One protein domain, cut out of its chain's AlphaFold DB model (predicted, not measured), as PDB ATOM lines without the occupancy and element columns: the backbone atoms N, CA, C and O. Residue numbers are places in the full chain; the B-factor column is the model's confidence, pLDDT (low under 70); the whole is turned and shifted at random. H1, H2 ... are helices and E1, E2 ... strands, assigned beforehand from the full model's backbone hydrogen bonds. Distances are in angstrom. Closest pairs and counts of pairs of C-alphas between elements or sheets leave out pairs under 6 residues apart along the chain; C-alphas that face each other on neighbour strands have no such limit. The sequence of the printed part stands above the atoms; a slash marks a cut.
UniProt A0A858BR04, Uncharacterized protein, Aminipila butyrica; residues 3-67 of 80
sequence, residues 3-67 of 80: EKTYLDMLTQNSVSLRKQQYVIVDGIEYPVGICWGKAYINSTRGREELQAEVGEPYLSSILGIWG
ATOM      1  N   GLU A   3     -34.536  43.787  47.431       92.81
ATOM      2  CA  GLU A   3     -34.593  42.440  46.860       92.81
ATOM      3  C   GLU A   3     -33.487  41.580  47.469       92.81
ATOM      4  O   GLU A   3     -32.343  42.017  47.601       92.81
ATOM      5  N   LYS A   4     -33.830  40.347  47.834       95.25
ATOM      6  CA  LYS A   4     -32.866  39.331  48.253       95.25
ATOM      7  C   LYS A   4     -32.937  38.149  47.300       95.25
ATOM      8  O   LYS A   4     -34.027  37.671  46.980       95.25
ATOM      9  N   THR A   5     -31.767  37.680  46.879       95.62
ATOM     10  CA  THR A   5     -31.612  36.457  46.090       95.62
ATOM     11  C   THR A   5     -31.182  35.318  47.006       95.62
ATOM     12  O   THR A   5     -30.291  35.481  47.841       95.62
ATOM     13  N   TYR A   6     -31.810  34.162  46.835       96.38
ATOM     14  CA  TYR A   6     -31.530  32.948  47.589       96.38
ATOM     15  C   TYR A   6     -31.225  31.810  46.629       96.38
ATOM     16  O   TYR A   6     -31.852  31.696  45.576       96.38
ATOM     17  N   LEU A   7     -30.280  30.963  47.025       96.69
ATOM     18  CA  LEU A   7     -30.058  29.656  46.425       96.69
ATOM     19  C   LEU A   7     -30.667  28.651  47.392       96.69
ATOM     20  O   LEU A   7     -30.135  28.456  48.484       96.69
ATOM     21  N   ASP A   8     -31.805  28.074  47.024       95.62
ATOM     22  CA  ASP A   8     -32.531  27.173  47.922       95.62
ATOM     23  C   ASP A   8     -31.907  25.772  47.915       95.62
ATOM     24  O   ASP A   8     -31.763  25.144  48.961       95.62
ATOM     25  N   MET A   9     -31.490  25.292  46.742       96.69
ATOM     26  CA  MET A   9     -30.779  24.027  46.593       96.69
ATOM     27  C   MET A   9     -29.741  24.155  45.487       96.69
ATOM     28  O   MET A   9     -30.092  24.441  44.348       96.69
ATOM     29  N   LEU A  10     -28.472  23.917  45.817       97.75
ATOM     30  CA  LEU A  10     -27.375  23.866  44.857       97.75
ATOM     31  C   LEU A  10     -26.694  22.502  44.945       97.75
ATOM     32  O   LEU A  10     -26.170  22.118  45.989       97.75
ATOM     33  N   THR A  11     -26.700  21.777  43.832       97.56
ATOM     34  CA  THR A  11     -25.986  20.510  43.653       97.56
ATOM     35  C   THR A  11     -25.058  20.614  42.444       97.56
ATOM     36  O   THR A  11     -25.063  21.615  41.726       97.56
ATOM     37  N   GLN A  12     -24.289  19.560  42.163       97.25
ATOM     38  CA  GLN A  12     -23.523  19.488  40.915       97.25
ATOM     39  C   GLN A  12     -24.412  19.435  39.665       97.25
ATOM     40  O   GLN A  12     -23.928  19.756  38.589       97.25
ATOM     41  N   ASN A  13     -25.686  19.046  39.777       97.62
ATOM     42  CA  ASN A  13     -26.558  18.808  38.622       97.62
ATOM     43  C   ASN A  13     -27.629  19.877  38.427       97.62
ATOM     44  O   ASN A  13     -28.217  19.956  37.350       97.62
ATOM     45  N   SER A  14     -27.916  20.677  39.448       98.06
ATOM     46  CA  SER A  14     -28.979  21.674  39.393       98.06
ATOM     47  C   SER A  14     -28.808  22.758  40.446       98.06
ATOM     48  O   SER A  14     -28.078  22.598  41.429       98.06
ATOM     49  N   VAL A  15     -29.516  23.861  40.230       98.50
ATOM     50  CA  VAL A  15     -29.684  24.933  41.201       98.50
ATOM     51  C   VAL A  15     -31.117  25.449  41.158       98.50
ATOM     52  O   VAL A  15     -31.673  25.616  40.075       98.50
ATOM     53  N   SER A  16     -31.717  25.722  42.313       98.12
ATOM     54  CA  SER A  16     -32.956  26.497  42.425       98.12
ATOM     55  C   SER A  16     -32.671  27.862  43.044       98.12
ATOM     56  O   SER A  16     -32.036  27.964  44.097       98.12
ATOM     57  N   LEU A  17     -33.134  28.916  42.373       97.25
ATOM     58  CA  LEU A  17     -33.015  30.292  42.832       97.25
ATOM     59  C   LEU A  17     -34.386  30.887  43.092       97.25
ATOM     60  O   LEU A  17     -35.343  30.605  42.370       97.25
ATOM     61  N   ARG A  18     -34.427  31.809  44.050       96.44
ATOM     62  CA  ARG A  18     -35.555  32.718  44.211       96.44
ATOM     63  C   ARG A  18     -35.126  34.146  44.505       96.44
ATOM     64  O   ARG A  18     -34.126  34.376  45.186       96.44
ATOM     65  N   LYS A  19     -35.915  35.099  44.015       95.38
ATOM     66  CA  LYS A  19     -35.799  36.535  44.277       95.38
ATOM     67  C   LYS A  19     -37.070  36.996  44.978       95.38
ATOM     68  O   LYS A  19     -38.175  36.773  44.483       95.38
ATOM     69  N   GLN A  20     -36.905  37.613  46.142       96.88
ATOM     70  CA  GLN A  20     -38.009  38.082  46.975       96.88
ATOM     71  C   GLN A  20     -37.777  39.539  47.357       96.88
ATOM     72  O   GLN A  20     -36.706  39.902  47.848       96.88
ATOM     73  N   GLN A  21     -38.799  40.367  47.155       96.50
ATOM     74  CA  GLN A  21     -38.802  41.746  47.622       96.50
ATOM     75  C   GLN A  21     -39.244  41.817  49.081       96.50
ATOM     76  O   GLN A  21     -40.131  41.074  49.507       96.50
ATOM     77  N   TYR A  22     -38.642  42.742  49.818       97.25
ATOM     78  CA  TYR A  22     -38.922  43.000  51.220       97.25
ATOM     79  C   TYR A  22     -39.185  44.487  51.478       97.25
ATOM     80  O   TYR A  22     -38.618  45.376  50.823       97.25
ATOM     81  N   VAL A  23     -40.029  44.739  52.478       96.56
ATOM     82  CA  VAL A  23     -40.259  46.052  53.095       96.56
ATOM     83  C   VAL A  23     -39.939  45.984  54.581       96.56
ATOM     84  O   VAL A  23     -40.020  44.920  55.191       96.56
ATOM     85  N   ILE A  24     -39.579  47.127  55.157       96.19
ATOM     86  CA  ILE A  24     -39.329  47.266  56.590       96.19
ATOM     87  C   ILE A  24     -40.476  48.084  57.177       96.19
ATOM     88  O   ILE A  24     -40.712  49.206  56.732       96.19
ATOM     89  N   VAL A  25     -41.176  47.522  58.159       96.25
ATOM     90  CA  VAL A  25     -42.252  48.185  58.909       96.25
ATOM     91  C   VAL A  25     -41.913  48.068  60.388       96.25
ATOM     92  O   VAL A  25     -41.703  46.962  60.881       96.25
ATOM     93  N   ASP A  26     -41.780  49.209  61.066       96.44
ATOM     94  CA  ASP A  26     -41.378  49.295  62.479       96.44
ATOM     95  C   ASP A  26     -40.091  48.511  62.807       96.44
ATOM     96  O   ASP A  26     -39.943  47.903  63.864       96.44
ATOM     97  N   GLY A  27     -39.144  48.499  61.864       95.38
ATOM     98  CA  GLY A  27     -37.871  47.780  61.990       95.38
ATOM     99  C   GLY A  27     -37.947  46.272  61.724       95.38
ATOM    100  O   GLY A  27     -36.908  45.617  61.715       95.38
ATOM    101  N   ILE A  28     -39.134  45.720  61.459       96.38
ATOM    102  CA  ILE A  28     -39.331  44.308  61.117       96.38
ATOM    103  C   ILE A  28     -39.399  44.160  59.594       96.38
ATOM    104  O   ILE A  28     -40.071  44.929  58.904       96.38
ATOM    105  N   GLU A  29     -38.684  43.171  59.061       96.31
ATOM    106  CA  GLU A  29     -38.626  42.896  57.628       96.31
ATOM    107  C   GLU A  29     -39.720  41.901  57.203       96.31
ATOM    108  O   GLU A  29     -39.826  40.810  57.763       96.31
ATOM    109  N   TYR A  30     -40.503  42.257  56.181       96.44
ATOM    110  CA  TYR A  30     -41.598  41.439  55.653       96.44
ATOM    111  C   TYR A  30     -41.446  41.196  54.149       96.44
ATOM    112  O   TYR A  30     -41.164  42.150  53.413       96.44
ATOM    113  N   PRO A  31     -41.647  39.954  53.663       96.19
ATOM    114  CA  PRO A  31     -41.691  39.682  52.234       96.19
ATOM    115  C   PRO A  31     -42.961  40.287  51.628       96.19
ATOM    116  O   PRO A  31     -44.045  40.200  52.207       96.19
ATOM    117  N   VAL A  32     -42.835  40.886  50.449       95.62
ATOM    118  CA  VAL A  32     -43.953  41.477  49.704       95.62
ATOM    119  C   VAL A  32     -43.902  41.097  48.230       95.62
ATOM    120  O   VAL A  32     -42.830  40.901  47.662       95.62
ATOM    121  N   GLY A  33     -45.071  41.044  47.594       94.06
ATOM    122  CA  GLY A  33     -45.188  40.692  46.181       94.06
ATOM    123  C   GLY A  33     -44.983  39.201  45.903       94.06
ATOM    124  O   GLY A  33     -44.895  38.379  46.815       94.06
ATOM    125  N   ILE A  34     -44.949  38.858  44.615       93.75
ATOM    126  CA  ILE A  34     -44.764  37.480  44.152       93.75
ATOM    127  C   ILE A  34     -43.273  37.139  44.182       93.75
ATOM    128  O   ILE A  34     -42.447  37.873  43.643       93.75
ATOM    129  N   CYS A  35     -42.947  35.999  44.789       93.06
ATOM    130  CA  CYS A  35     -41.613  35.420  44.739       93.06
ATOM    131  C   CYS A  35     -41.317  34.936  43.313       93.06
ATOM    132  O   CYS A  35     -42.038  34.083  42.789       93.06
ATOM    133  N   TRP A  36     -40.264  35.457  42.682       94.62
ATOM    134  CA  TRP A  36     -39.760  34.878  41.438       94.62
ATOM    135  C   TRP A  36     -38.888  33.679  41.785       94.62
ATOM    136  O   TRP A  36     -37.974  33.814  42.596       94.62
ATOM    137  N   GLY A  37     -39.147  32.526  41.174       95.88
ATOM    138  CA  GLY A  37     -38.358  31.316  41.372       95.88
ATOM    139  C   GLY A  37     -38.090  30.614  40.051       95.88
ATOM    140  O   GLY A  37     -39.000  30.461  39.237       95.88
ATOM    141  N   LYS A  38     -36.849  30.176  39.840       97.31
ATOM    142  CA  LYS A  38     -36.459  29.389  38.668       97.31
ATOM    143  C   LYS A  38     -35.393  28.370  39.048       97.31
ATOM    144  O   LYS A  38     -34.500  28.653  39.847       97.31
ATOM    145  N   ALA A  39     -35.503  27.179  38.470       97.75
ATOM    146  CA  ALA A  39     -34.488  26.146  38.573       97.75
ATOM    147  C   ALA A  39     -33.734  26.022  37.249       97.75
ATOM    148  O   ALA A  39     -34.328  26.127  36.178       97.75
ATOM    149  N   TYR A  40     -32.436  25.765  37.349       97.69
ATOM    150  CA  TYR A  40     -31.559  25.505  36.220       97.69
ATOM    151  C   TYR A  40     -30.908  24.148  36.413       97.69
ATOM    152  O   TYR A  40     -30.580  23.739  37.531       97.69
ATOM    153  N   ILE A  41     -30.702  23.458  35.304       97.88
ATOM    154  CA  ILE A  41     -30.019  22.172  35.259       97.88
ATOM    155  C   ILE A  41     -28.614  22.416  34.711       97.88
ATOM    156  O   ILE A  41     -28.419  23.273  33.851       97.88
ATOM    157  N   ASN A  42     -27.630  21.663  35.196       98.19
ATOM    158  CA  ASN A  42     -26.250  21.709  34.721       98.19
ATOM    159  C   ASN A  42     -26.097  21.002  33.357       98.19
ATOM    160  O   ASN A  42     -25.307  20.071  33.190       98.19
ATOM    161  N   SER A  43     -26.896  21.437  32.386       98.06
ATOM    162  CA  SER A  43     -26.808  21.106  30.968       98.06
ATOM    163  C   SER A  43     -26.187  22.267  30.191       98.06
ATOM    164  O   SER A  43     -25.983  23.354  30.735       98.06
ATOM    165  N   THR A  44     -25.888  22.062  28.907       97.19
ATOM    166  CA  THR A  44     -25.398  23.143  28.036       97.19
ATOM    167  C   THR A  44     -26.385  24.312  27.995       97.19
ATOM    168  O   THR A  44     -26.022  25.423  28.368       97.19
ATOM    169  N   ARG A  45     -27.654  24.051  27.653       96.69
ATOM    170  CA  ARG A  45     -28.700  25.082  27.593       96.69
ATOM    171  C   ARG A  45     -28.998  25.686  28.966       96.69
ATOM    172  O   ARG A  45     -29.093  26.900  29.095       96.69
ATOM    173  N   GLY A  46     -29.082  24.868  30.016       97.50
ATOM    174  CA  GLY A  46     -29.341  25.360  31.369       97.50
ATOM    175  C   GLY A  46     -28.247  26.300  31.883       97.50
ATOM    176  O   GLY A  46     -28.550  27.283  32.555       97.50
ATOM    177  N   ARG A  47     -26.980  26.067  31.509       98.00
ATOM    178  CA  ARG A  47     -25.873  27.002  31.771       98.00
ATOM    179  C   ARG A  47     -25.983  28.302  30.981       98.00
ATOM    180  O   ARG A  47     -25.562  29.333  31.500       98.00
ATOM    181  N   GLU A  48     -26.470  28.265  29.744       97.75
ATOM    182  CA  GLU A  48     -26.681  29.467  28.925       97.75
ATOM    183  C   GLU A  48     -27.786  30.345  29.522       97.75
ATOM    184  O   GLU A  48     -27.569  31.535  29.742       97.75
ATOM    185  N   GLU A  49     -28.927  29.751  29.883       97.44
ATOM    186  CA  GLU A  49     -30.015  30.466  30.562       97.44
ATOM    187  C   GLU A  49     -29.559  31.046  31.906       97.44
ATOM    188  O   GLU A  49     -29.827  32.208  32.209       97.44
ATOM    189  N   LEU A  50     -28.817  30.261  32.697       97.38
ATOM    190  CA  LEU A  50     -28.270  30.712  33.976       97.38
ATOM    191  C   LEU A  50     -27.378  31.951  33.795       97.38
ATOM    192  O   LEU A  50     -27.519  32.913  34.543       97.38
ATOM    193  N   GLN A  51     -26.486  31.943  32.798       97.56
ATOM    194  CA  GLN A  51     -25.597  33.074  32.498       97.56
ATOM    195  C   GLN A  51     -26.351  34.319  32.014       97.56
ATOM    196  O   GLN A  51     -25.894  35.433  32.258       97.56
ATOM    197  N   ALA A  52     -27.489  34.147  31.341       97.62
ATOM    198  CA  ALA A  52     -28.304  35.262  30.869       97.62
ATOM    199  C   ALA A  52     -29.134  35.914  31.990       97.62
ATOM    200  O   ALA A  52     -29.382  37.119  31.953       97.62
ATOM    201  N   GLU A  53     -29.583  35.133  32.978       95.75
ATOM    202  CA  GLU A  53     -30.595  35.566  33.955       95.75
ATOM    203  C   GLU A  53     -30.055  35.800  35.378       95.75
ATOM    204  O   GLU A  53     -30.690  36.494  36.188       95.75
ATOM    205  N   VAL A  54     -28.899  35.222  35.716       96.19
ATOM    206  CA  VAL A  54     -28.310  35.290  37.058       96.19
ATOM    207  C   VAL A  54     -27.073  36.179  37.048       96.19
ATOM    208  O   VAL A  54     -26.114  35.932  36.328       96.19
ATOM    209  N   GLY A  55     -27.095  37.222  37.879       95.50
ATOM    210  CA  GLY A  55     -25.965  38.129  38.072       95.50
ATOM    211  C   GLY A  55     -24.978  37.660  39.145       95.50
ATOM    212  O   GLY A  55     -25.225  36.716  39.902       95.50
ATOM    213  N   GLU A  56     -23.854  38.365  39.243       96.06
ATOM    214  CA  GLU A  56     -22.859  38.151  40.298       96.06
ATOM    215  C   GLU A  56     -23.365  38.596  41.685       96.06
ATOM    216  O   GLU A  56     -24.195  39.506  41.767       96.06
ATOM    217  N   PRO A  57     -22.885  37.985  42.792       96.19
ATOM    218  CA  PRO A  57     -21.855  36.932  42.883       96.19
ATOM    219  C   PRO A  57     -22.397  35.499  42.717       96.19
ATOM    220  O   PRO A  57     -21.665  34.516  42.859       96.19
ATOM    221  N   TYR A  58     -23.703  35.350  42.489       97.50
ATOM    222  CA  TYR A  58     -24.350  34.040  42.467       97.50
ATOM    223  C   TYR A  58     -23.963  33.230  41.232       97.50
ATOM    224  O   TYR A  58     -23.751  32.024  41.349       97.50
ATOM    225  N   LEU A  59     -23.811  33.887  40.079       97.75
ATOM    226  CA  LEU A  59     -23.392  33.232  38.844       97.75
ATOM    227  C   LEU A  59     -22.039  32.529  39.002       97.75
ATOM    228  O   LEU A  59     -21.954  31.316  38.797       97.75
ATOM    229  N   SER A  60     -20.999  33.254  39.421       97.69
ATOM    230  CA  SER A  60     -19.671  32.667  39.629       97.69
ATOM    231  C   SER A  60     -19.666  31.584  40.711       97.69
ATOM    232  O   SER A  60     -18.996  30.564  40.549       97.69
ATOM    233  N   SER A  61     -20.464  31.741  41.771       97.56
ATOM    234  CA  SER A  61     -20.602  30.733  42.832       97.56
ATOM    235  C   SER A  61     -21.177  29.412  42.305       97.56
ATOM    236  O   SER A  61     -20.656  28.336  42.605       97.56
ATOM    237  N   ILE A  62     -22.230  29.481  41.485       98.25
ATOM    238  CA  ILE A  62     -22.867  28.299  40.890       98.25
ATOM    239  C   ILE A  62     -21.924  27.647  39.877       98.25
ATOM    240  O   ILE A  62     -21.667  26.446  39.958       98.25
ATOM    241  N   LEU A  63     -21.362  28.434  38.951       97.94
ATOM    242  CA  LEU A  63     -20.452  27.922  37.925       97.94
ATOM    243  C   LEU A  63     -19.168  27.337  38.528       97.94
ATOM    244  O   LEU A  63     -18.642  26.361  37.995       97.94
ATOM    245  N   GLY A  64     -18.701  27.870  39.660       98.00
ATOM    246  CA  GLY A  64     -17.581  27.312  40.414       98.00
ATOM    247  C   GLY A  64     -17.854  25.893  40.917       98.00
ATOM    248  O   GLY A  64     -16.992  25.025  40.793       98.00
ATOM    249  N   ILE A  65     -19.066  25.623  41.414       97.50
ATOM    250  CA  ILE A  65     -19.480  24.280  41.861       97.50
ATOM    251  C   ILE A  65     -19.745  23.348  40.675       97.50
ATOM    252  O   ILE A  65     -19.426  22.161  40.730       97.50
ATOM    253  N   TRP A  66     -20.313  23.872  39.591       98.19
ATOM    254  CA  TRP A  66     -20.619  23.097  38.390       98.19
ATOM    255  C   TRP A  66     -19.390  22.794  37.524       98.19
ATOM    256  O   TRP A  66     -19.448  21.916  36.663       98.19
ATOM    257  N   GLY A  67     -18.282  23.513  37.706       97.50
ATOM    258  CA  GLY A  67     -17.075  23.365  36.899       97.50
ATOM    259  C   GLY A  67     -17.281  23.747  35.428       97.50
ATOM    260  O   GLY A  67     -18.262  24.389  35.052       97.50
TER     261      GLY A  67
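AT A GLANCE: This is residues 3 to 67 of the 80 residues of an uncharacterized protein of Aminipila butyrica (UniProt A0A858BR04). A twisted, antiparallel sheet, ordered E1 - E2 - E3, makes a long rod; H1 and H2 cover one face near one end in two layers, and residues 24 to 29 stick out at the other. The printed part has 65 residues, with three named strands, then two named helices, mixed in class. It is loose, radius of gyration of the C-alphas 13.6 A, spans 45 by 19 by 18 A.

IN THESE COORDINATES: E3, residues 28 to 41, 35.3 A, bends by 74 degrees at residue 33. E2 is residues 14 to 25, 35.5 A; E1, residues 3 to 10, starts at C-alpha 3 (-34.593, 42.440, 46.860). H1 is residues 44 to 53; H2, residues 58 to 66, ends at C-alpha 66 (-20.619, 23.097, 38.390).

HOW THE PARTS SIT: E1, E2 and E3 form a meander, each strand the antiparallel neighbour of the one before. Within hydrogen-bond range are N 6 and O 18 in hairpin E1 and E2, 2.9 A, and N 19 and O 36 in hairpin E2 and E3, 2.8 A. H1 is over E3, closest C-alphas Tyr 40 and Gly 46, 5.3 A. H2, on the same face, is over E1 and E2. Every O i to N i+4 pair is within range in H1 and H2.

THE WHOLE: The farthest C-alphas, Asp 26 and Thr 44, are 46.1 A apart. The printed part has no cut, its links are tight, and no printed residue is under 70 in pLDDT.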